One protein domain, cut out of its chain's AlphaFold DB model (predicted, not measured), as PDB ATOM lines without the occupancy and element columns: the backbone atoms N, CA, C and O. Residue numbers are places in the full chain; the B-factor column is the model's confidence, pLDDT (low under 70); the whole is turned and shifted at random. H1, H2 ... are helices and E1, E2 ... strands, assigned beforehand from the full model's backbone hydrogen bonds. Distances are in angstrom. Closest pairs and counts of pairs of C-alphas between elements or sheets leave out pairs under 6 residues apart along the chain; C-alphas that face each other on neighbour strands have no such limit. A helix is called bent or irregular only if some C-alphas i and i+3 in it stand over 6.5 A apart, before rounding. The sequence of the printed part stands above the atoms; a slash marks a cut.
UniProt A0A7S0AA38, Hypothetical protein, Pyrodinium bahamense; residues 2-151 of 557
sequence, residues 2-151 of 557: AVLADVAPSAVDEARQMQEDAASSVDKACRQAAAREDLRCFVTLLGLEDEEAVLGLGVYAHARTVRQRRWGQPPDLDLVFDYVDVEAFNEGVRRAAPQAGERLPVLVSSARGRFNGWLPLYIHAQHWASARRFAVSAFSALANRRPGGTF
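What this domain is: This is residues 2 to 151 of the 557 residues of the protein "Hypothetical protein" of Pyrodinium bahamense (UniProt A0A7S0AA38). A small twisted sheet of three strands has the long, kinked helix H5 over its edge strand E3 and the shorter helix H4 over one face. H1 and H2 extend this body at one end of its long axis, where residues 21 to 27 stick out; H3 and the link around Ala 100 reach toward the other end. The printed part has 150 residues, with the order H1 H2 E1 H3 E2 H4 E3 H5; the sheet's order is E2 E1 E3, all antiparallel. The class is mixed, helices and strands, with 74 residues, under half, in named elements. The whole is compact, with a radius of gyration of the C-alphas of 16.8 A, and elongated, spanning 52 by 31 by 26 A.

How they stand to each other: In the sheet, E1, residues 55 to 61, is the inner strand between E2, residues 77 to 85, and E3, residues 117 to 120. E2 and E1 are antiparallel at 151 degrees, with N 84 and O 56 at 2.8 A, within hydrogen-bond range. E2 bends by 83 degrees at residue 81. E1 and E3 are antiparallel at 144 degrees, with N 57 and O 119 at 2.7 A. The sheet is only just strongly twisted, its C-alphas up to 4.0 A off the best plane. H5, residues 125 to 142, is on the sheet at a height of 5.8 A and lies over E3; their closest C-alphas, of Leu 119 and Ala 138, are 5.8 A apart. On the local plane it stands at 30.2 degrees to E3, only just slantwise to the strands. H4, residues 86 to 95, is on one face at a height of 9.6 A, making two layers, a helix layer on one face of a sheet. It lies over E1. E2, H4 and E3 form a split strand-helix-strand unit, two strands running the same way with E1 between them, and its crossover is right-handed. H1, residues 14 to 21, touches H5 through residues 125 to 126 alone; the closest C-alphas, of Gln 17 and Ala 125, are 5.7 A apart. H2, residues 25 to 37, and H3, residues 66 to 70, touch no helix and are not on the sheet. Every O i to N i+4 pair is within hydrogen-bond range in H1, H2, H3 and H4, but 8 of 14 are in H5.

Where its parts are: H1 begins at C-alpha 14, (241.408, 196.789, 191.257), and H5 ends at C-alpha 142, (264.051, 186.316, 174.536). H5 measures 23.7 A, E2 19.0 A, and H2 and E1 18.3 A each. H5 is irregular, with C-alphas 133 and 136 at 7.2 A, and has a kink of 57 degrees near residue 133.

The domain as a whole: The two C-alphas farthest apart, of Ser 25 and Ala 100, are 54.8 A apart. The printed part has no cut. The links H2 to E1, 17 residues, and H4 to E3, 21 residues, are long. Mean pLDDT of the printed part is 92.2; residues 98 to 102 and residue 145 are under 70.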
ATOM      1  N   ALA A   2     270.410 188.023 182.542       88.19
ATOM      2  CA  ALA A   2     269.611 188.324 183.726       88.19
ATOM      3  C   ALA A   2     268.348 189.074 183.282       88.19
ATOM      4  O   ALA A   2     268.408 189.857 182.329       88.19
ATOM      5  N   VAL A   3     267.228 188.798 183.936       91.81
ATOM      6  CA  VAL A   3     265.990 189.558 183.785       91.81
ATOM      7  C   VAL A   3     266.024 190.673 184.816       91.81
ATOM      8  O   VAL A   3     266.194 190.414 186.006       91.81
ATOM      9  N   LEU A   4     265.921 191.911 184.350       93.81
ATOM     10  CA  LEU A   4     266.008 193.094 185.194       93.81
ATOM     11  C   LEU A   4     264.603 193.639 185.456       93.81
ATOM     12  O   LEU A   4     263.722 193.532 184.603       93.81
ATOM     13  N   ALA A   5     264.397 194.205 186.643       93.88
ATOM     14  CA  ALA A   5     263.208 194.997 186.916       93.88
ATOM     15  C   ALA A   5     263.372 196.364 186.240       93.88
ATOM     16  O   ALA A   5     264.297 197.106 186.566       93.88
ATOM     17  N   ASP A   6     262.484 196.692 185.303       88.25
ATOM     18  CA  ASP A   6     262.549 197.945 184.544       88.25
ATOM     19  C   ASP A   6     261.825 199.103 185.256       88.25
ATOM     20  O   ASP A   6     262.083 200.271 184.970       88.25
ATOM     21  N   VAL A   7     260.900 198.796 186.174       86.81
ATOM     22  CA  VAL A   7     260.033 199.781 186.844       86.81
ATOM     23  C   VAL A   7     259.702 199.332 188.274       86.81
ATOM     24  O   VAL A   7     259.815 198.153 188.612       86.81
ATOM     25  N   ALA A   8     259.268 200.265 189.126       87.56
ATOM     26  CA  ALA A   8     258.646 199.933 190.408       87.56
ATOM     27  C   ALA A   8     257.408 199.027 190.211       87.56
ATOM     28  O   ALA A   8     256.810 199.041 189.126       87.56
ATOM     29  N   PRO A   9     257.009 198.243 191.236       87.38
ATOM     30  CA  PRO A   9     255.760 197.488 191.199       87.38
ATOM     31  C   PRO A   9     254.602 198.386 190.765       87.38
ATOM     32  O   PRO A   9     254.486 199.532 191.203       87.38
ATOM     33  N   SER A  10     253.781 197.886 189.848       90.50
ATOM     34  CA  SER A  10     252.613 198.636 189.386       90.50
ATOM     35  C   SER A  10     251.493 198.557 190.415       90.50
ATOM     36  O   SER A  10     251.440 197.611 191.194       90.50
ATOM     37  N   ALA A  11     250.577 199.526 190.399       96.00
ATOM     38  CA  ALA A  11     249.329 199.381 191.136       96.00
ATOM     39  C   ALA A  11     248.566 198.145 190.634       96.00
ATOM     40  O   ALA A  11     248.605 197.816 189.442       96.00
ATOM     41  N   VAL A  12     247.891 197.465 191.555       97.31
ATOM     42  CA  VAL A  12     247.026 196.327 191.248       97.31
ATOM     43  C   VAL A  12     245.831 196.831 190.441       97.31
ATOM     44  O   VAL A  12     245.278 197.889 190.733       97.31
ATOM     45  N   ASP A  13     245.434 196.089 189.410       96.81
ATOM     46  CA  ASP A  13     244.214 196.379 188.654       96.81
ATOM     47  C   ASP A  13     242.996 196.013 189.516       96.81
ATOM     48  O   ASP A  13     242.553 194.863 189.527       96.81
ATOM     49  N   GLU A  14     242.493 196.985 190.284       97.62
ATOM     50  CA  GLU A  14     241.408 196.789 191.257       97.62
ATOM     51  C   GLU A  14     240.151 196.193 190.618       97.62
ATOM     52  O   GLU A  14     239.521 195.313 191.198       97.62
ATOM     53  N   ALA A  15     239.815 196.600 189.390       96.38
ATOM     54  CA  ALA A  15     238.649 196.078 188.686       96.38
ATOM     55  C   ALA A  15     238.777 194.570 188.427       96.38
ATOM     56  O   ALA A  15     237.807 193.822 188.577       96.38
ATOM     57  N   ARG A  16     239.980 194.103 188.073       95.88
ATOM     58  CA  ARG A  16     240.239 192.669 187.930       95.88
ATOM     59  C   ARG A  16     240.317 191.948 189.257       95.88
ATOM     60  O   ARG A  16     239.758 190.862 189.352       95.88
ATOM     61  N   GLN A  17     240.940 192.543 190.266       96.94
ATOM     62  CA  GLN A  17     240.971 191.951 191.600       96.94
ATOM     63  C   GLN A  17     239.543 191.726 192.122       96.94
ATOM     64  O   GLN A  17     239.203 190.617 192.519       96.94
ATOM     65  N   MET A  18     238.655 192.716 191.984       96.50
ATOM     66  CA  MET A  18     237.237 192.578 192.331       96.50
ATOM     67  C   MET A  18     236.548 191.447 191.555       96.50
ATOM     68  O   MET A  18     235.764 190.683 192.118       96.50
ATOM     69  N   GLN A  19     236.834 191.317 190.258       96.19
ATOM     70  CA  GLN A  19     236.290 190.241 189.431       96.19
ATOM     71  C   GLN A  19     236.816 188.858 189.851       96.19
ATOM     72  O   GLN A  19     236.074 187.873 189.838       96.19
ATOM     73  N   GLU A  20     238.090 188.775 190.224       96.12
ATOM     74  CA  GLU A  20     238.703 187.574 190.776       96.12
ATOM     75  C   GLU A  20     238.057 187.228 192.129       96.12
ATOM     76  O   GLU A  20     237.696 186.070 192.356       96.12
ATOM     77  N   ASP A  21     237.823 188.203 193.002       96.38
ATOM     78  CA  ASP A  21     237.218 188.011 194.325       96.38
ATOM     79  C   ASP A  21     235.746 187.584 194.246       96.38
ATOM     80  O   ASP A  21     235.271 186.801 195.078       96.38
ATOM     81  N   ALA A  22     235.044 188.013 193.195       97.00
ATOM     82  CA  ALA A  22     233.668 187.629 192.886       97.00
ATOM     83  C   ALA A  22     233.519 186.199 192.324       97.00
ATOM     84  O   ALA A  22     232.412 185.782 191.979       97.00
ATOM     85  N   ALA A  23     234.604 185.425 192.205       97.00
ATOM     86  CA  ALA A  23     234.520 184.069 191.674       97.00
ATOM     87  C   ALA A  23     233.761 183.096 192.583       97.00
ATOM     88  O   ALA A  23     233.685 183.258 193.807       97.00
ATOM     89  N   SER A  24     233.229 182.044 191.956       97.62
ATOM     90  CA  SER A  24     232.467 180.999 192.636       97.62
ATOM     91  C   SER A  24     233.312 180.256 193.679       97.62
ATOM     92  O   SER A  24     234.543 180.231 193.609       97.62
ATOM     93  N   SER A  25     232.659 179.602 194.642       97.81
ATOM     94  CA  SER A  25     233.339 178.758 195.638       97.81
ATOM     95  C   SER A  25     234.158 177.637 194.990       97.81
ATOM     96  O   SER A  25     235.275 177.367 195.426       97.81
ATOM     97  N   VAL A  26     233.644 177.039 193.910       97.50
ATOM     98  CA  VAL A  26     234.337 176.004 193.126       97.50
ATOM     99  C   VAL A  26     235.613 176.555 192.491       97.50
ATOM    100  O   VAL A  26     236.670 175.934 192.579       97.50
ATOM    101  N   ASP A  27     235.546 177.742 191.884       97.75
ATOM    102  CA  ASP A  27     236.725 178.375 191.291       97.75
ATOM    103  C   ASP A  27     237.757 178.752 192.367       97.75
ATOM    104  O   ASP A  27     238.951 178.530 192.178       97.75
ATOM    105  N   LYS A  28     237.311 179.254 193.526       97.69
ATOM    106  CA  LYS A  28     238.186 179.563 194.668       97.69
ATOM    107  C   LYS A  28     238.894 178.322 195.216       97.69
ATOM    108  O   LYS A  28     240.092 178.385 195.479       97.69
ATOM    109  N   ALA A  29     238.198 177.192 195.329       97.44
ATOM    110  CA  ALA A  29     238.813 175.924 195.728       97.44
ATOM    111  C   ALA A  29     239.873 175.464 194.711       97.44
ATOM    112  O   ALA A  29     240.972 175.069 195.096       97.44
ATOM    113  N   CYS A  30     239.585 175.597 193.412       97.06
ATOM    114  CA  CYS A  30     240.540 175.297 192.342       97.06
ATOM    115  C   CYS A  30     241.815 176.156 192.444       97.06
ATOM    116  O   CYS A  30     242.919 175.631 192.310       97.06
ATOM    117  N   ARG A  31     241.685 177.454 192.754       96.44
ATOM    118  CA  ARG A  31     242.834 178.347 192.992       96.44
ATOM    119  C   ARG A  31     243.695 177.891 194.162       96.44
ATOM    120  O   ARG A  31     244.912 177.853 194.037       96.44
ATOM    121  N   GLN A  32     243.062 177.549 195.285       96.75
ATOM    122  CA  GLN A  32     243.765 177.092 196.484       96.75
ATOM    123  C   GLN A  32     244.535 175.797 196.219       96.75
ATOM    124  O   GLN A  32     245.693 175.688 196.614       96.75
ATOM    125  N   ALA A  33     243.926 174.846 195.505       96.56
ATOM    126  CA  ALA A  33     244.609 173.627 195.078       96.56
ATOM    127  C   ALA A  33     245.807 173.950 194.168       96.56
ATOM    128  O   ALA A  33     246.927 173.526 194.442       96.56
ATOM    129  N   ALA A  34     245.612 174.792 193.147       95.88
ATOM    130  CA  ALA A  34     246.676 175.176 192.221       95.88
ATOM    131  C   ALA A  34     247.844 175.901 192.911       95.88
ATOM    132  O   ALA A  34     248.998 175.594 192.623       95.88
ATOM    133  N   ALA A  35     247.569 176.824 193.837       96.44
ATOM    134  CA  ALA A  35     248.593 177.522 194.616       96.44
ATOM    135  C   ALA A  35     249.413 176.565 195.491       96.44
ATOM    136  O   ALA A  35     250.628 176.711 195.615       96.44
ATOM    137  N   ARG A  36     248.755 175.551 196.064       95.69
ATOM    138  CA  ARG A  36     249.410 174.564 196.922       95.69
ATOM    139  C   ARG A  36     250.202 173.528 196.145       95.69
ATOM    140  O   ARG A  36     251.238 173.110 196.650       95.69
ATOM    141  N   GLU A  37     249.749 173.107 194.972       93.88
ATOM    142  CA  GLU A  37     250.282 171.910 194.308       93.88
ATOM    143  C   GLU A  37     251.090 172.212 193.042       93.88
ATOM    144  O   GLU A  37     252.081 171.533 192.780       93.88
ATOM    145  N   ASP A  38     250.703 173.226 192.266       94.88
ATOM    146  CA  ASP A  38     251.215 173.427 190.902       94.88
ATOM    147  C   ASP A  38     252.014 174.730 190.750       94.88
ATOM    148  O   ASP A  38     253.109 174.741 190.186       94.88
ATOM    149  N   LEU A  39     251.506 175.839 191.293       97.19
ATOM    150  CA  LEU A  39     252.065 177.184 191.132       97.19
ATOM    151  C   LEU A  39     253.193 177.445 192.138       97.19
ATOM    152  O   LEU A  39     253.092 178.311 193.007       97.19
ATOM    153  N   ARG A  40     254.278 176.679 192.000       97.31
ATOM    154  CA  ARG A  40     255.502 176.805 192.798       97.31
ATOM    155  C   ARG A  40     256.742 176.819 191.922       97.31
ATOM    156  O   ARG A  40     256.830 176.097 190.928       97.31
ATOM    157  N   CYS A  41     257.739 177.598 192.321       97.38
ATOM    158  CA  CYS A  41     259.051 177.551 191.704       97.38
ATOM    159  C   CYS A  41     259.670 176.166 191.907       97.38
ATOM    160  O   CYS A  41     259.865 175.728 193.036       97.38
ATOM    161  N   PHE A  42     260.065 175.495 190.827       95.81
ATOM    162  CA  PHE A  42     260.660 174.160 190.943       95.81
ATOM    163  C   PHE A  42     262.024 174.154 191.667       95.81
ATOM    164  O   PHE A  42     262.463 173.103 192.126       95.81
ATOM    165  N   VAL A  43     262.714 175.302 191.726       94.75
ATOM    166  CA  VAL A  43     264.054 175.437 192.325       94.75
ATOM    167  C   VAL A  43     263.962 175.745 193.814       94.75
ATOM    168  O   VAL A  43     264.588 175.068 194.621       94.75
ATOM    169  N   THR A  44     263.221 176.794 194.169       96.38
ATOM    170  CA  THR A  44     263.151 177.311 195.545       96.38
ATOM    171  C   THR A  44     261.943 176.788 196.311       96.38
ATOM    172  O   THR A  44     261.884 176.964 197.519       96.38
ATOM    173  N   LEU A  45     260.989 176.154 195.620       96.25
ATOM    174  CA  LEU A  45     259.691 175.707 196.141       96.25
ATOM    175  C   LEU A  45     258.772 176.832 196.639       96.25
ATOM    176  O   LEU A  45     257.678 176.530 197.120       96.25
ATOM    177  N   LEU A  46     259.178 178.096 196.455       97.12
ATOM    178  CA  LEU A  46     258.356 179.270 196.742       97.12
ATOM    179  C   LEU A  46     257.104 179.259 195.861       97.12
ATOM    180  O   LEU A  46     257.193 179.019 194.652       97.12
ATOM    181  N   GLY A  47     255.951 179.488 196.472       96.50
ATOM    182  CA  GLY A  47     254.643 179.537 195.829       96.50
ATOM    183  C   GLY A  47     254.038 180.934 195.857       96.50
ATOM    184  O   GLY A  47     254.714 181.920 196.114       96.50
ATOM    185  N   LEU A  48     252.734 181.022 195.594       96.06
ATOM    186  CA  LEU A  48     251.998 182.297 195.619       96.06
ATOM    187  C   LEU A  48     251.706 182.828 197.022       96.06
ATOM    188  O   LEU A  48     251.291 183.972 197.163       96.06
ATOM    189  N   GLU A  49     251.877 181.988 198.040       94.69
ATOM    190  CA  GLU A  49     251.739 182.382 199.444       94.69
ATOM    191  C   GLU A  49     252.969 183.176 199.926       94.69
ATOM    192  O   GLU A  49     252.892 183.876 200.931       94.69
ATOM    193  N   ASP A  50     254.082 183.109 199.186       96.44
ATOM    194  CA  ASP A  50     255.309 183.845 199.468       96.44
ATOM    195  C   ASP A  50     255.277 185.208 198.752       96.44
ATOM    196  O   ASP A  50     255.347 185.275 197.524       96.44
ATOM    197  N   GLU A  51     255.204 186.312 199.506       91.25
ATOM    198  CA  GLU A  51     255.051 187.676 198.955       91.25
ATOM    199  C   GLU A  51     256.162 188.080 197.967       91.25
ATOM    200  O   GLU A  51     255.947 188.902 197.071       91.25
ATOM    201  N   GLU A  52     257.352 187.497 198.115       92.62
ATOM    202  CA  GLU A  52     258.516 187.781 197.274       92.62
ATOM    203  C   GLU A  52     258.527 186.982 195.961       92.62
ATOM    204  O   GLU A  52     259.268 187.332 195.038       92.62
ATOM    205  N   ALA A  53     257.720 185.922 195.850       96.88
ATOM    206  CA  ALA A  53     257.775 185.012 194.717       96.88
ATOM    207  C   ALA A  53     257.172 185.639 193.455       96.88
ATOM    208  O   ALA A  53     255.983 185.955 193.370       96.88
ATOM    209  N   VAL A  54     257.986 185.738 192.405       97.88
ATOM    210  CA  VAL A  54     257.547 186.210 191.091       97.88
ATOM    211  C   VAL A  54     257.751 185.102 190.074       97.88
ATOM    212  O   VAL A  54     258.766 185.006 189.383       97.88
ATOM    213  N   LEU A  55     256.737 184.244 189.986       98.38
ATOM    214  CA  LEU A  55     256.735 183.102 189.081       98.38
ATOM    215  C   LEU A  55     256.676 183.506 187.598       98.38
ATOM    216  O   LEU A  55     255.946 184.410 187.186       98.38
ATOM    217  N   GLY A  56     257.413 182.754 186.789       98.25
ATOM    218  CA  GLY A  56     257.365 182.749 185.333       98.25
ATOM    219  C   GLY A  56     257.612 181.347 184.777       98.25
ATOM    220  O   GLY A  56     257.714 180.376 185.523       98.25
ATOM    221  N   LEU A  57     257.715 181.227 183.458       97.81
ATOM    222  CA  LEU A  57     257.985 179.983 182.743       97.81
ATOM    223  C   LEU A  57     259.464 179.883 182.362       97.81
ATOM    224  O   LEU A  57     260.040 180.813 181.788       97.81
ATOM    225  N   GLY A  58     260.061 178.715 182.606       97.00
ATOM    226  CA  GLY A  58     261.368 178.361 182.061       97.00
ATOM    227  C   GLY A  58     261.297 178.165 180.544       97.00
ATOM    228  O   GLY A  58     260.522 177.347 180.040       97.00
ATOM    229  N   VAL A  59     262.131 178.900 179.805       96.94
ATOM    230  CA  VAL A  59     262.174 178.869 178.336       96.94
ATOM    231  C   VAL A  59     263.578 178.531 177.847       96.94
ATOM    232  O   VAL A  59     264.581 179.049 178.344       96.94
ATOM    233  N   TYR A  60     263.662 177.690 176.820       95.50
ATOM    234  CA  TYR A  60     264.897 177.470 176.081       95.50
ATOM    235  C   TYR A  60     264.896 178.258 174.774       95.50
ATOM    236  O   TYR A  60     264.213 177.911 173.810       95.50
ATOM    237  N   ALA A  61     265.694 179.321 174.735       95.00
ATOM    238  CA  ALA A  61     265.989 180.086 173.540       95.00
ATOM    239  C   ALA A  61     267.152 179.451 172.772       95.00
ATOM    240  O   ALA A  61     268.297 179.402 173.239       95.00
ATOM    241  N   HIS A  62     266.862 178.985 171.559       93.44
ATOM    242  CA  HIS A  62     267.867 178.402 170.676       93.44
ATOM    243  C   HIS A  62     268.792 179.471 170.091       93.44
ATOM    244  O   HIS A  62     268.438 180.644 169.964       93.44
ATOM    245  N   ALA A  63     269.977 179.066 169.637       91.56
ATOM    246  CA  ALA A  63     270.797 179.951 168.823       91.56
ATOM    247  C   ALA A  63     270.052 180.301 167.523       91.56
ATOM    248  O   ALA A  63     269.561 179.419 166.815       91.56
ATOM    249  N   ARG A  64     269.999 181.594 167.173       91.31
ATOM    250  CA  ARG A  64     269.409 182.021 165.897       91.31
ATOM    251  C   ARG A  64     270.132 181.343 164.733       91.31
ATOM    252  O   ARG A  64     271.362 181.336 164.659       91.31
ATOM    253  N   THR A  65     269.369 180.856 163.769       90.06
ATOM    254  CA  THR A  65     269.914 180.440 162.476       90.06
ATOM    255  C   THR A  65     270.421 181.658 161.691       90.06
ATOM    256  O   THR A  65     270.015 182.798 161.936       90.06
ATOM    257  N   VAL A  66     271.293 181.434 160.699       87.69
ATOM    258  CA  VAL A  66     271.751 182.499 159.780       87.69
ATOM    259  C   VAL A  66     270.559 183.204 159.124       87.69
ATOM    260  O   VAL A  66     270.540 184.428 159.012       87.69
ATOM    261  N   ARG A  67     269.532 182.432 158.755       85.75
ATOM    262  CA  ARG A  67     268.292 182.939 158.162       85.75
ATOM    263  C   ARG A  67     267.531 183.851 159.123       85.75
ATOM    264  O   ARG A  67     267.178 184.958 158.731       85.75
ATOM    265  N   GLN A  68     267.343 183.430 160.375       90.56
ATOM    266  CA  GLN A  68     266.676 184.252 161.389       90.56
ATOM    267  C   GLN A  68     267.426 185.561 161.639       90.56
ATOM    268  O   GLN A  68     266.806 186.619 161.640       90.56
ATOM    269  N   ARG A  69     268.763 185.520 161.759       90.25
ATOM    270  CA  ARG A  69     269.580 186.741 161.889       90.25
ATOM    271  C   ARG A  69     269.396 187.681 160.701       90.25
ATOM    272  O   ARG A  69     269.140 188.861 160.903       90.25
ATOM    273  N   ARG A  70     269.477 187.151 159.476       86.81
ATOM    274  CA  ARG A  70     269.318 187.932 158.240       86.81
ATOM    275  C   ARG A  70     267.952 188.612 158.151       86.81
ATOM    276  O   ARG A  70     267.845 189.681 157.563       86.81
ATOM    277  N   TRP A  71     266.916 187.985 158.693       86.31
ATOM    278  CA  TRP A  71     265.538 188.473 158.616       86.31
ATOM    279  C   TRP A  71     265.050 189.146 159.897       86.31
ATOM    280  O   TRP A  71     263.868 189.460 160.002       86.31
ATOM    281  N   GLY A  72     265.937 189.350 160.874       88.44
ATOM    282  CA  GLY A  72     265.579 189.943 162.161       88.44
ATOM    283  C   GLY A  72     264.527 189.145 162.937       88.44
ATOM    284  O   GLY A  72     263.802 189.728 163.734       88.44
ATOM    285  N   GLN A  73     264.417 187.837 162.700       90.25
ATOM    286  CA  GLN A  73     263.461 186.973 163.391       90.25
ATOM    287  C   GLN A  73     264.004 186.550 164.756       90.25
ATOM    288  O   GLN A  73     265.218 186.332 164.873       90.25
ATOM    289  N   PRO A  74     263.132 186.391 165.768       92.81
ATOM    290  CA  PRO A  74     263.534 185.842 167.056       92.81
ATOM    291  C   PRO A  74     264.140 184.441 166.888       92.81
ATOM    292  O   PRO A  74     263.930 183.782 165.860       92.81
ATOM    293  N   PRO A  75     264.939 183.987 167.868       94.62
ATOM    294  CA  PRO A  75     265.255 182.571 167.940       94.62
ATOM    295  C   PRO A  75     263.965 181.761 168.073       94.62
ATOM    296  O   PRO A  75     262.943 182.248 168.550       94.62
ATOM    297  N   ASP A  76     264.032 180.501 167.679       93.88
ATOM    298  CA  ASP A  76     263.001 179.559 168.088       93.88
ATOM    299  C   ASP A  76     263.096 179.340 169.603       93.88
ATOM    300  O   ASP A  76     264.193 179.363 170.177       93.88
ATOM    301  N   LEU A  77     261.956 179.065 170.223       95.50
ATOM    302  CA  LEU A  77     261.814 178.948 171.667       95.50
ATOM    303  C   LEU A  77     261.087 177.648 171.993       95.50
ATOM    304  O   LEU A  77     260.104 177.328 171.326       95.50
ATOM    305  N   ASP A  78     261.539 176.938 173.021       95.88
ATOM    306  CA  ASP A  78     260.853 175.755 173.539       95.88
ATOM    307  C   ASP A  78     260.469 175.975 175.011       95.88
ATOM    308  O   ASP A  78     261.240 176.549 175.785       95.88
ATOM    309  N   LEU A  79     259.272 175.517 175.389       95.69
ATOM    310  CA  LEU A  79     258.848 175.460 176.787       95.69
ATOM    311  C   LEU A  79     259.582 174.321 177.491       95.69
ATOM    312  O   LEU A  79     259.702 173.225 176.945       95.69
ATOM    313  N   VAL A  80     260.047 174.579 178.709       93.62
ATOM    314  CA  VAL A  80     260.729 173.575 179.546       93.62
ATOM    315  C   VAL A  80     259.794 172.965 180.596       93.62
ATOM    316  O   VAL A  80     260.153 172.048 181.323       93.62
ATOM    317  N   PHE A  81     258.545 173.423 180.585       93.50
ATOM    318  CA  PHE A  81     257.442 172.963 181.411       93.50
ATOM    319  C   PHE A  81     257.689 173.027 182.925       93.50
ATOM    320  O   PHE A  81     257.201 172.185 183.673       93.50
ATOM    321  N   ASP A  82     258.413 174.050 183.382       95.19
ATOM    322  CA  ASP A  82     258.638 174.334 184.800       95.19
ATOM    323  C   ASP A  82     258.332 175.803 185.124       95.19
ATOM    324  O   ASP A  82     258.701 176.697 184.351       95.19
ATOM    325  N   TYR A  83     257.677 176.047 186.266       97.75
ATOM    326  CA  TYR A  83     257.560 177.392 186.828       97.75
ATOM    327  C   TYR A  83     258.837 177.740 187.581       97.75
ATOM    328  O   TYR A  83     259.363 176.942 188.361       97.75
ATOM    329  N   VAL A  84     259.348 178.941 187.346       97.75
ATOM    330  CA  VAL A  84     260.607 179.416 187.914       97.75
ATOM    331  C   VAL A  84     260.384 180.809 188.468       97.75
ATOM    332  O   VAL A  84     259.874 181.677 187.762       97.75
ATOM    333  N   ASP A  85     260.773 181.023 189.718       97.88
ATOM    334  CA  ASP A  85     260.872 182.356 190.290       97.88
ATOM    335  C   ASP A  85     261.984 183.160 189.584       97.88
ATOM    336  O   ASP A  85     263.009 182.607 189.165       97.88
ATOM    337  N   VAL A  86     261.768 184.464 189.409       97.81
ATOM    338  CA  VAL A  86     262.702 185.341 188.689       97.81
ATOM    339  C   VAL A  86     264.064 185.453 189.382       97.81
ATOM    340  O   VAL A  86     265.092 185.463 188.697       97.81
ATOM    341  N   GLU A  87     264.110 185.469 190.718       97.19
ATOM    342  CA  GLU A  87     265.363 185.538 191.472       97.19
ATOM    343  C   GLU A  87     266.103 184.207 191.413       97.19
ATOM    344  O   GLU A  87     267.311 184.184 191.161       97.19
ATOM    345  N   ALA A  88     265.382 183.089 191.515       96.56
ATOM    346  CA  ALA A  88     265.951 181.761 191.299       96.56
ATOM    347  C   ALA A  88     266.575 181.625 189.896       96.56
ATOM    348  O   ALA A  88     267.687 181.106 189.743       96.56
ATOM    349  N   PHE A  89     265.891 182.129 188.862       96.75
ATOM    350  CA  PHE A  89     266.422 182.170 187.500       96.75
ATOM    351  C   PHE A  89     267.683 183.041 187.406       96.75
ATOM    352  O   PHE A  89     268.704 182.593 186.879       96.75
ATOM    353  N   ASN A  90     267.632 184.270 187.925       96.00
ATOM    354  CA  ASN A  90     268.743 185.215 187.882       96.00
ATOM    355  C   ASN A  90     269.974 184.697 188.629       96.00
ATOM    356  O   ASN A  90     271.090 184.784 188.113       96.00
ATOM    357  N   GLU A  91     269.784 184.107 189.807       95.19
ATOM    358  CA  GLU A  91     270.852 183.488 190.585       95.19
ATOM    359  C   GLU A  91     271.465 182.298 189.849       95.19
ATOM    360  O   GLU A  91     272.690 182.187 189.740       95.19
ATOM    361  N   GLY A  92     270.627 181.448 189.254       93.19
ATOM    362  CA  GLY A  92     271.090 180.372 188.392       93.19
ATOM    363  C   GLY A  92     271.940 180.887 187.225       93.19
ATOM    364  O   GLY A  92     273.014 180.351 186.946       93.19
ATOM    365  N   VAL A  93     271.500 181.960 186.563       90.06
ATOM    366  CA  VAL A  93     272.245 182.616 185.479       90.06
ATOM    367  C   VAL A  93     273.583 183.181 185.969       90.06
ATOM    368  O   VAL A  93     274.574 183.043 185.249       90.06
ATOM    369  N   ARG A  94     273.636 183.784 187.167       92.69
ATOM    370  CA  ARG A  94     274.877 184.293 187.784       92.69
ATOM    371  C   ARG A  94     275.870 183.164 188.059       92.69
ATOM    372  O   ARG A  94     277.035 183.285 187.692       92.69
ATOM    373  N   ARG A  95     275.411 182.046 188.628       90.62
ATOM    374  CA  ARG A  95     276.257 180.870 188.920       90.62
ATOM    375  C   ARG A  95     276.746 180.157 187.667       90.62
ATOM    376  O   ARG A  95     277.863 179.658 187.637       90.62
ATOM    377  N   ALA A  96     275.912 180.109 186.631       86.12
ATOM    378  CA  ALA A  96     276.249 179.493 185.353       86.12
ATOM    379  C   ALA A  96     277.060 180.418 184.426       86.12
ATOM    380  O   ALA A  96     277.329 180.035 183.284       86.12
ATOM    381  N   ALA A  97     277.410 181.634 184.870       76.19
ATOM    382  CA  ALA A  97     278.158 182.584 184.062       76.19
ATOM    383  C   ALA A  97     279.488 181.951 183.607       76.19
ATOM    384  O   ALA A  97     280.260 181.468 184.437       76.19
ATOM    385  N   PRO A  98     279.752 181.901 182.289       65.44
ATOM    386  CA  PRO A  98     280.897 181.177 181.767       65.44
ATOM    387  C   PRO A  98     282.210 181.803 182.239       65.44
ATOM    388  O   PRO A  98     282.399 183.019 182.157       65.44
ATOM    389  N   GLN A  99     283.160 180.950 182.624       60.94
ATOM    390  CA  GLN A  99     284.577 181.291 182.570       60.94
ATOM    391  C   GLN A  99     284.921 181.514 181.086       60.94
ATOM    392  O   GLN A  99     284.962 180.563 180.317       60.94
ATOM    393  N   ALA A 100     285.008 182.784 180.676       59.50
ATOM    394  CA  ALA A 100     285.427 183.301 179.366       59.50
ATOM    395  C   ALA A 100     285.268 182.353 178.145       59.50
ATOM    396  O   ALA A 100     286.196 181.632 177.792       59.50
ATOM    397  N   GLY A 101     284.132 182.425 177.428       58.81
ATOM    398  CA  GLY A 101     284.034 181.893 176.056       58.81
ATOM    399  C   GLY A 101     282.707 181.230 175.658       58.81
ATOM    400  O   GLY A 101     282.524 180.025 175.777       58.81
ATOM    401  N   GLU A 102     281.811 182.033 175.083       60.91
ATOM    402  CA  GLU A 102     280.829 181.673 174.036       60.91
ATOM    403  C   GLU A 102     279.519 180.921 174.333       60.91
ATOM    404  O   GLU A 102     278.633 180.965 173.473       60.91
ATOM    405  N   ARG A 103     279.280 180.297 175.492       76.12
ATOM    406  CA  ARG A 103     277.970 179.644 175.736       76.12
ATOM    407  C   ARG A 103     277.069 180.451 176.666       76.12
ATOM    408  O   ARG A 103     277.488 180.875 177.736       76.12
ATOM    409  N   LEU A 104     275.809 180.645 176.252       80.25
ATOM    410  CA  LEU A 104     274.772 181.185 177.134       80.25
ATOM    411  C   LEU A 104     274.664 180.288 178.377       80.25
ATOM    412  O   LEU A 104     274.700 179.065 178.213       80.25
ATOM    413  N   PRO A 105     274.513 180.860 179.584       83.56
ATOM    414  CA  PRO A 105     274.295 180.080 180.795       83.56
ATOM    415  C   PRO A 105     273.037 179.232 180.621       83.56
ATOM    416  O   PRO A 105     272.023 179.716 180.111       83.56
ATOM    417  N   VAL A 106     273.122 177.959 180.999       87.56
ATOM    418  CA  VAL A 106     272.012 177.017 180.866       87.56
ATOM    419  C   VAL A 106     271.752 176.349 182.200       87.56
ATOM    420  O   VAL A 106     272.656 175.756 182.782       87.56
ATOM    421  N   LEU A 107     270.503 176.426 182.635       91.06
ATOM    422  CA  LEU A 107     269.983 175.781 183.827       91.06
ATOM    423  C   LEU A 107     269.362 174.437 183.464       91.06
ATOM    424  O   LEU A 107     268.941 174.228 182.321       91.06
ATOM    425  N   VAL A 108     269.330 173.527 184.435       90.50
ATOM    426  CA  VAL A 108     268.702 172.212 184.296       90.50
ATOM    427  C   VAL A 108     267.359 172.239 185.012       90.50
ATOM    428  O   VAL A 108     267.253 172.737 186.129       90.50
ATOM    429  N   SER A 109     266.337 171.749 184.329       88.44
ATOM    430  CA  SER A 109     264.951 171.713 184.777       88.44
ATOM    431  C   SER A 109     264.623 170.402 185.495       88.44
ATOM    432  O   SER A 109     265.426 169.464 185.475       88.44
ATOM    433  N   SER A 110     263.432 170.310 186.093       83.69
ATOM    434  CA  SER A 110     262.970 169.105 186.799       83.69
ATOM    435  C   SER A 110     262.919 167.882 185.868       83.69
ATOM    436  O   SER A 110     263.375 166.792 186.213       83.69
ATOM    437  N   ALA A 111     262.488 168.094 184.623       80.56
ATOM    438  CA  ALA A 111     262.448 167.093 183.559       80.56
ATOM    439  C   ALA A 111     263.824 166.824 182.916       80.56
ATOM    440  O   ALA A 111     263.901 166.264 181.820       80.56
ATOM    441  N   ARG A 112     264.922 167.264 183.553       80.88
ATOM    442  CA  ARG A 112     266.289 167.287 182.995       80.88
ATOM    443  C   ARG A 112     266.387 168.078 181.685       80.88
ATOM    444  O   ARG A 112     267.351 167.933 180.930       80.88
ATOM    445  N   GLY A 113     265.394 168.928 181.426       84.06
ATOM    446  CA  GLY A 113     265.397 169.878 180.331       84.06
ATOM    447  C   GLY A 113     266.436 170.963 180.572       84.06
ATOM    448  O   GLY A 113     266.939 171.146 181.677       84.06
ATOM    449  N   ARG A 114     266.783 171.693 179.521       91.88
ATOM    450  CA  ARG A 114     267.714 172.817 179.593       91.88
ATOM    451  C   ARG A 114     266.943 174.093 179.322       91.88
ATOM    452  O   ARG A 114     266.251 174.134 178.317       91.88
ATOM    453  N   PHE A 115     267.088 175.124 180.148       94.75
ATOM    454  CA  PHE A 115     266.511 176.453 179.902       94.75
ATOM    455  C   PHE A 115     267.562 177.548 180.091       94.75
ATOM    456  O   PHE A 115     268.521 177.393 180.843       94.75
ATOM    457  N   ASN A 116     267.420 178.641 179.351       95.12
ATOM    458  CA  ASN A 116     268.344 179.784 179.366       95.12
ATOM    459  C   ASN A 116     267.607 181.132 179.263       95.12
ATOM    460  O   ASN A 116     268.232 182.176 179.057       95.12
ATOM    461  N   GLY A 117     266.283 181.098 179.385       96.00
ATOM    462  CA  GLY A 117     265.390 182.238 179.383       96.00
ATOM    463  C   GLY A 117     264.266 182.041 180.392       96.00
ATOM    464  O   GLY A 117     263.987 180.925 180.838       96.00
ATOM    465  N   TRP A 118     263.630 183.153 180.722       97.69
ATOM    466  CA  TRP A 118     262.508 183.241 181.640       97.69
ATOM    467  C   TRP A 118     261.445 184.133 181.007       97.69
ATOM    468  O   TRP A 118     261.780 185.131 180.362       97.69
ATOM    469  N   LEU A 119     260.183 183.749 181.148       98.19
ATOM    470  CA  LEU A 119     259.031 184.485 180.638       98.19
ATOM    471  C   LEU A 119     258.069 184.739 181.803       98.19
ATOM    472  O   LEU A 119     257.716 183.769 182.466       98.19
ATOM    473  N   PRO A 120     257.623 185.978 182.067       98.19
ATOM    474  CA  PRO A 120     256.703 186.236 183.170       98.19
ATOM    475  C   PRO A 120     255.391 185.484 182.967       98.19
ATOM    476  O   PRO A 120     254.969 185.248 181.834       98.19
ATOM    477  N   LEU A 121     254.730 185.143 184.065       98.00
ATOM    478  CA  LEU A 121     253.405 184.543 184.040       98.00
ATOM    479  C   LEU A 121     252.355 185.576 184.461       98.00
ATOM    480  O   LEU A 121     252.622 186.408 185.322       98.00
ATOM    481  N   TYR A 122     251.165 185.522 183.862       98.38
ATOM    482  CA  TYR A 122     249.980 186.160 184.435       98.38
ATOM    483  C   TYR A 122     249.189 185.083 185.171       98.38
ATOM    484  O   TYR A 122     248.602 184.214 184.526       98.38
ATOM    485  N   ILE A 123     249.182 185.142 186.500       98.12
ATOM    486  CA  ILE A 123     248.381 184.236 187.330       98.12
ATOM    487  C   ILE A 123     247.102 184.950 187.772       98.12
ATOM    488  O   ILE A 123     246.005 184.487 187.478       98.12
ATOM    489  N   HIS A 124     247.249 186.096 188.431       97.62
ATOM    490  CA  HIS A 124     246.163 186.942 188.929       97.62
ATOM    491  C   HIS A 124     246.620 188.407 188.990       97.62
ATOM    492  O   HIS A 124     247.814 188.679 188.815       97.62
ATOM    493  N   ALA A 125     245.704 189.348 189.232       97.81
ATOM    494  CA  ALA A 125     245.989 190.787 189.181       97.81
ATOM    495  C   ALA A 125     247.153 191.200 190.104       97.81
ATOM    496  O   ALA A 125     248.092 191.862 189.656       97.81
ATOM    497  N   GLN A 126     247.135 190.747 191.362       97.31
ATOM    498  CA  GLN A 126     248.205 191.007 192.336       97.31
ATOM    499  C   GLN A 126     249.573 190.442 191.895       97.31
ATOM    500  O   GLN A 126     250.574 191.153 191.936       97.31
ATOM    501  N   HIS A 127     249.641 189.190 191.424       97.88
ATOM    502  CA  HIS A 127     250.901 188.589 190.960       97.88
ATOM    503  C   HIS A 127     251.432 189.309 189.720       97.88
ATOM    504  O   HIS A 127     252.626 189.600 189.628       97.88
ATOM    505  N   TRP A 128     250.546 189.673 188.792       98.00
ATOM    506  CA  TRP A 128     250.937 190.405 187.598       98.00
ATOM    507  C   TRP A 128     251.477 191.803 187.916       98.00
ATOM    508  O   TRP A 128     252.452 192.216 187.294       98.00
ATOM    509  N   ALA A 129     250.929 192.510 188.907       97.19
ATOM    510  CA  ALA A 129     251.467 193.798 189.356       97.19
ATOM    511  C   ALA A 129     252.963 193.713 189.737       97.19
ATOM    512  O   ALA A 129     253.741 194.624 189.424       97.19
ATOM    513  N   SER A 130     253.373 192.577 190.315       97.25
ATOM    514  CA  SER A 130     254.768 192.241 190.626       97.25
ATOM    515  C   SER A 130     255.550 191.712 189.417       97.25
ATOM    516  O   SER A 130     256.692 192.119 189.207       97.25
ATOM    517  N   ALA A 131     254.969 190.830 188.597       97.62
ATOM    518  CA  ALA A 131     255.640 190.217 187.444       97.62
ATOM    519  C   ALA A 131     255.861 191.190 186.273       97.62
ATOM    520  O   ALA A 131     256.862 191.098 185.556       97.62
ATOM    521  N   ARG A 132     254.959 192.162 186.103       97.06
ATOM    522  CA  ARG A 132     254.955 193.153 185.020       97.06
ATOM    523  C   ARG A 132     256.268 193.915 184.912       97.06
ATOM    524  O   ARG A 132     256.736 194.154 183.799       97.06
ATOM    525  N   ARG A 133     256.903 194.248 186.042       96.25
ATOM    526  CA  ARG A 133     258.179 194.990 186.061       96.25
ATOM    527  C   ARG A 133     259.324 194.265 185.356       96.25
ATOM    528  O   ARG A 133     260.294 194.906 184.979       96.25
ATOM    529  N   PHE A 134     259.211 192.952 185.172       97.06
ATOM    530  CA  PHE A 134     260.205 192.123 184.496       97.06
ATOM    531  C   PHE A 134     259.844 191.819 183.038       97.06
ATOM    532  O   PHE A 134     260.672 191.290 182.295       97.06
ATOM    533  N   ALA A 135     258.612 192.111 182.609       96.56
ATOM    534  CA  ALA A 135     258.101 191.658 181.320       96.56
ATOM    535  C   ALA A 135     258.873 192.258 180.139       96.56
ATOM    536  O   ALA A 135     259.291 191.531 179.235       96.56
ATOM    537  N   VAL A 136     259.116 193.567 180.169       95.31
ATOM    538  CA  VAL A 136     259.838 194.315 179.127       95.31
ATOM    539  C   VAL A 136     261.255 193.751 178.939       95.31
ATOM    540  O   VAL A 136     261.619 193.369 177.817       95.31
ATOM    541  N   SER A 137     262.025 193.601 180.022       95.25
ATOM    542  CA  SER A 137     263.344 192.958 180.010       95.25
ATOM    543  C   SER A 137     263.282 191.506 179.523       95.25
ATOM    544  O   SER A 137     264.124 191.108 178.712       95.25
ATOM    545  N   ALA A 138     262.317 190.705 179.982       96.38
ATOM    546  CA  ALA A 138     262.198 189.292 179.622       96.38
ATOM    547  C   ALA A 138     261.928 189.097 178.120       96.38
ATOM    548  O   ALA A 138     262.653 188.361 177.443       96.38
ATOM    549  N   PHE A 139     260.946 189.814 177.561       96.94
ATOM    550  CA  PHE A 139     260.651 189.763 176.127       96.94
ATOM    551  C   PHE A 139     261.821 190.291 175.287       96.94
ATOM    552  O   PHE A 139     262.174 189.691 174.271       96.94
ATOM    553  N   SER A 140     262.488 191.362 175.722       94.81
ATOM    554  CA  SER A 140     263.659 191.901 175.016       94.81
ATOM    555  C   SER A 140     264.822 190.903 174.978       94.81
ATOM    556  O   SER A 140     265.457 190.724 173.930       94.81
ATOM    557  N   ALA A 141     265.067 190.209 176.093       94.00
ATOM    558  CA  ALA A 141     266.078 189.163 176.199       94.00
ATOM    559  C   ALA A 141     265.744 187.953 175.309       94.00
ATOM    560  O   ALA A 141     266.582 187.511 174.521       94.00
ATOM    561  N   LEU A 142     264.506 187.450 175.356       95.50
ATOM    562  CA  LEU A 142     264.051 186.316 174.536       95.50
ATOM    563  C   LEU A 142     264.009 186.638 173.038       95.50
ATOM    564  O   LEU A 142     264.288 185.775 172.203       95.50
ATOM    565  N   ALA A 143     263.771 187.900 172.678       94.06
ATOM    566  CA  ALA A 143     263.906 188.369 171.308       94.06
ATOM    567  C   ALA A 143     265.373 188.350 170.841       94.06
ATOM    568  O   ALA A 143     265.636 188.654 169.679       94.06
ATOM    569  N   ASN A 144     266.326 187.954 171.695       79.75
ATOM    570  CA  ASN A 144     267.766 187.922 171.451       79.75
ATOM    571  C   ASN A 144     268.278 189.277 170.959       79.75
ATOM    572  O   ASN A 144     269.024 189.383 169.975       79.75
ATOM    573  N   ARG A 145     267.795 190.334 171.611       69.44
ATOM    574  CA  ARG A 145     268.356 191.669 171.458       69.44
ATOM    575  C   ARG A 145     269.636 191.740 172.281       69.44
ATOM    576  O   ARG A 145     269.797 191.030 173.271       69.44
ATOM    577  N   ARG A 146     270.573 192.580 171.838       76.69
ATOM    578  CA  ARG A 146     271.773 192.873 172.631       76.69
ATOM    579  C   ARG A 146     271.340 193.374 174.019       76.69
ATOM    580  O   ARG A 146     270.269 193.981 174.103       76.69
ATOM    581  N   PRO A 147     272.144 193.155 175.074       73.88
ATOM    582  CA  PRO A 147     271.920 193.812 176.360       73.88
ATOM    583  C   PRO A 147     271.652 195.311 176.147       73.88
ATOM    584  O   PRO A 147     272.362 195.946 175.367       73.88
ATOM    585  N   GLY A 148     270.588 195.841 176.755       77.06
ATOM    586  CA  GLY A 148     270.123 197.221 176.537       77.06
ATOM    587  C   GLY A 148     269.211 197.432 175.320       77.06
ATOM    588  O   GLY A 148     268.878 198.565 174.985       77.06
ATOM    589  N   GLY A 149     268.796 196.370 174.624       85.38
ATOM    590  CA  GLY A 149     267.817 196.478 173.547       85.38
ATOM    591  C   GLY A 149     266.439 196.897 174.062       85.38
ATOM    592  O   GLY A 149     265.899 196.259 174.956       85.38
ATOM    593  N   THR A 150     265.842 197.921 173.450       92.00
ATOM    594  CA  THR A 150     264.496 198.400 173.800       92.00
ATOM    595  C   THR A 150     263.424 197.389 173.404       92.00
ATOM    596  O   THR A 150     263.389 196.951 172.244       92.00
ATOM    597  N   PHE A 151     262.525 197.066 174.328       94.62
ATOM    598  CA  PHE A 151     261.321 196.285 174.056       94.62
ATOM    599  C   PHE A 151     260.515 196.899 172.912       94.62
ATOM    600  O   PHE A 151     260.352 198.117 172.827       94.62
TER     601      PHE A 151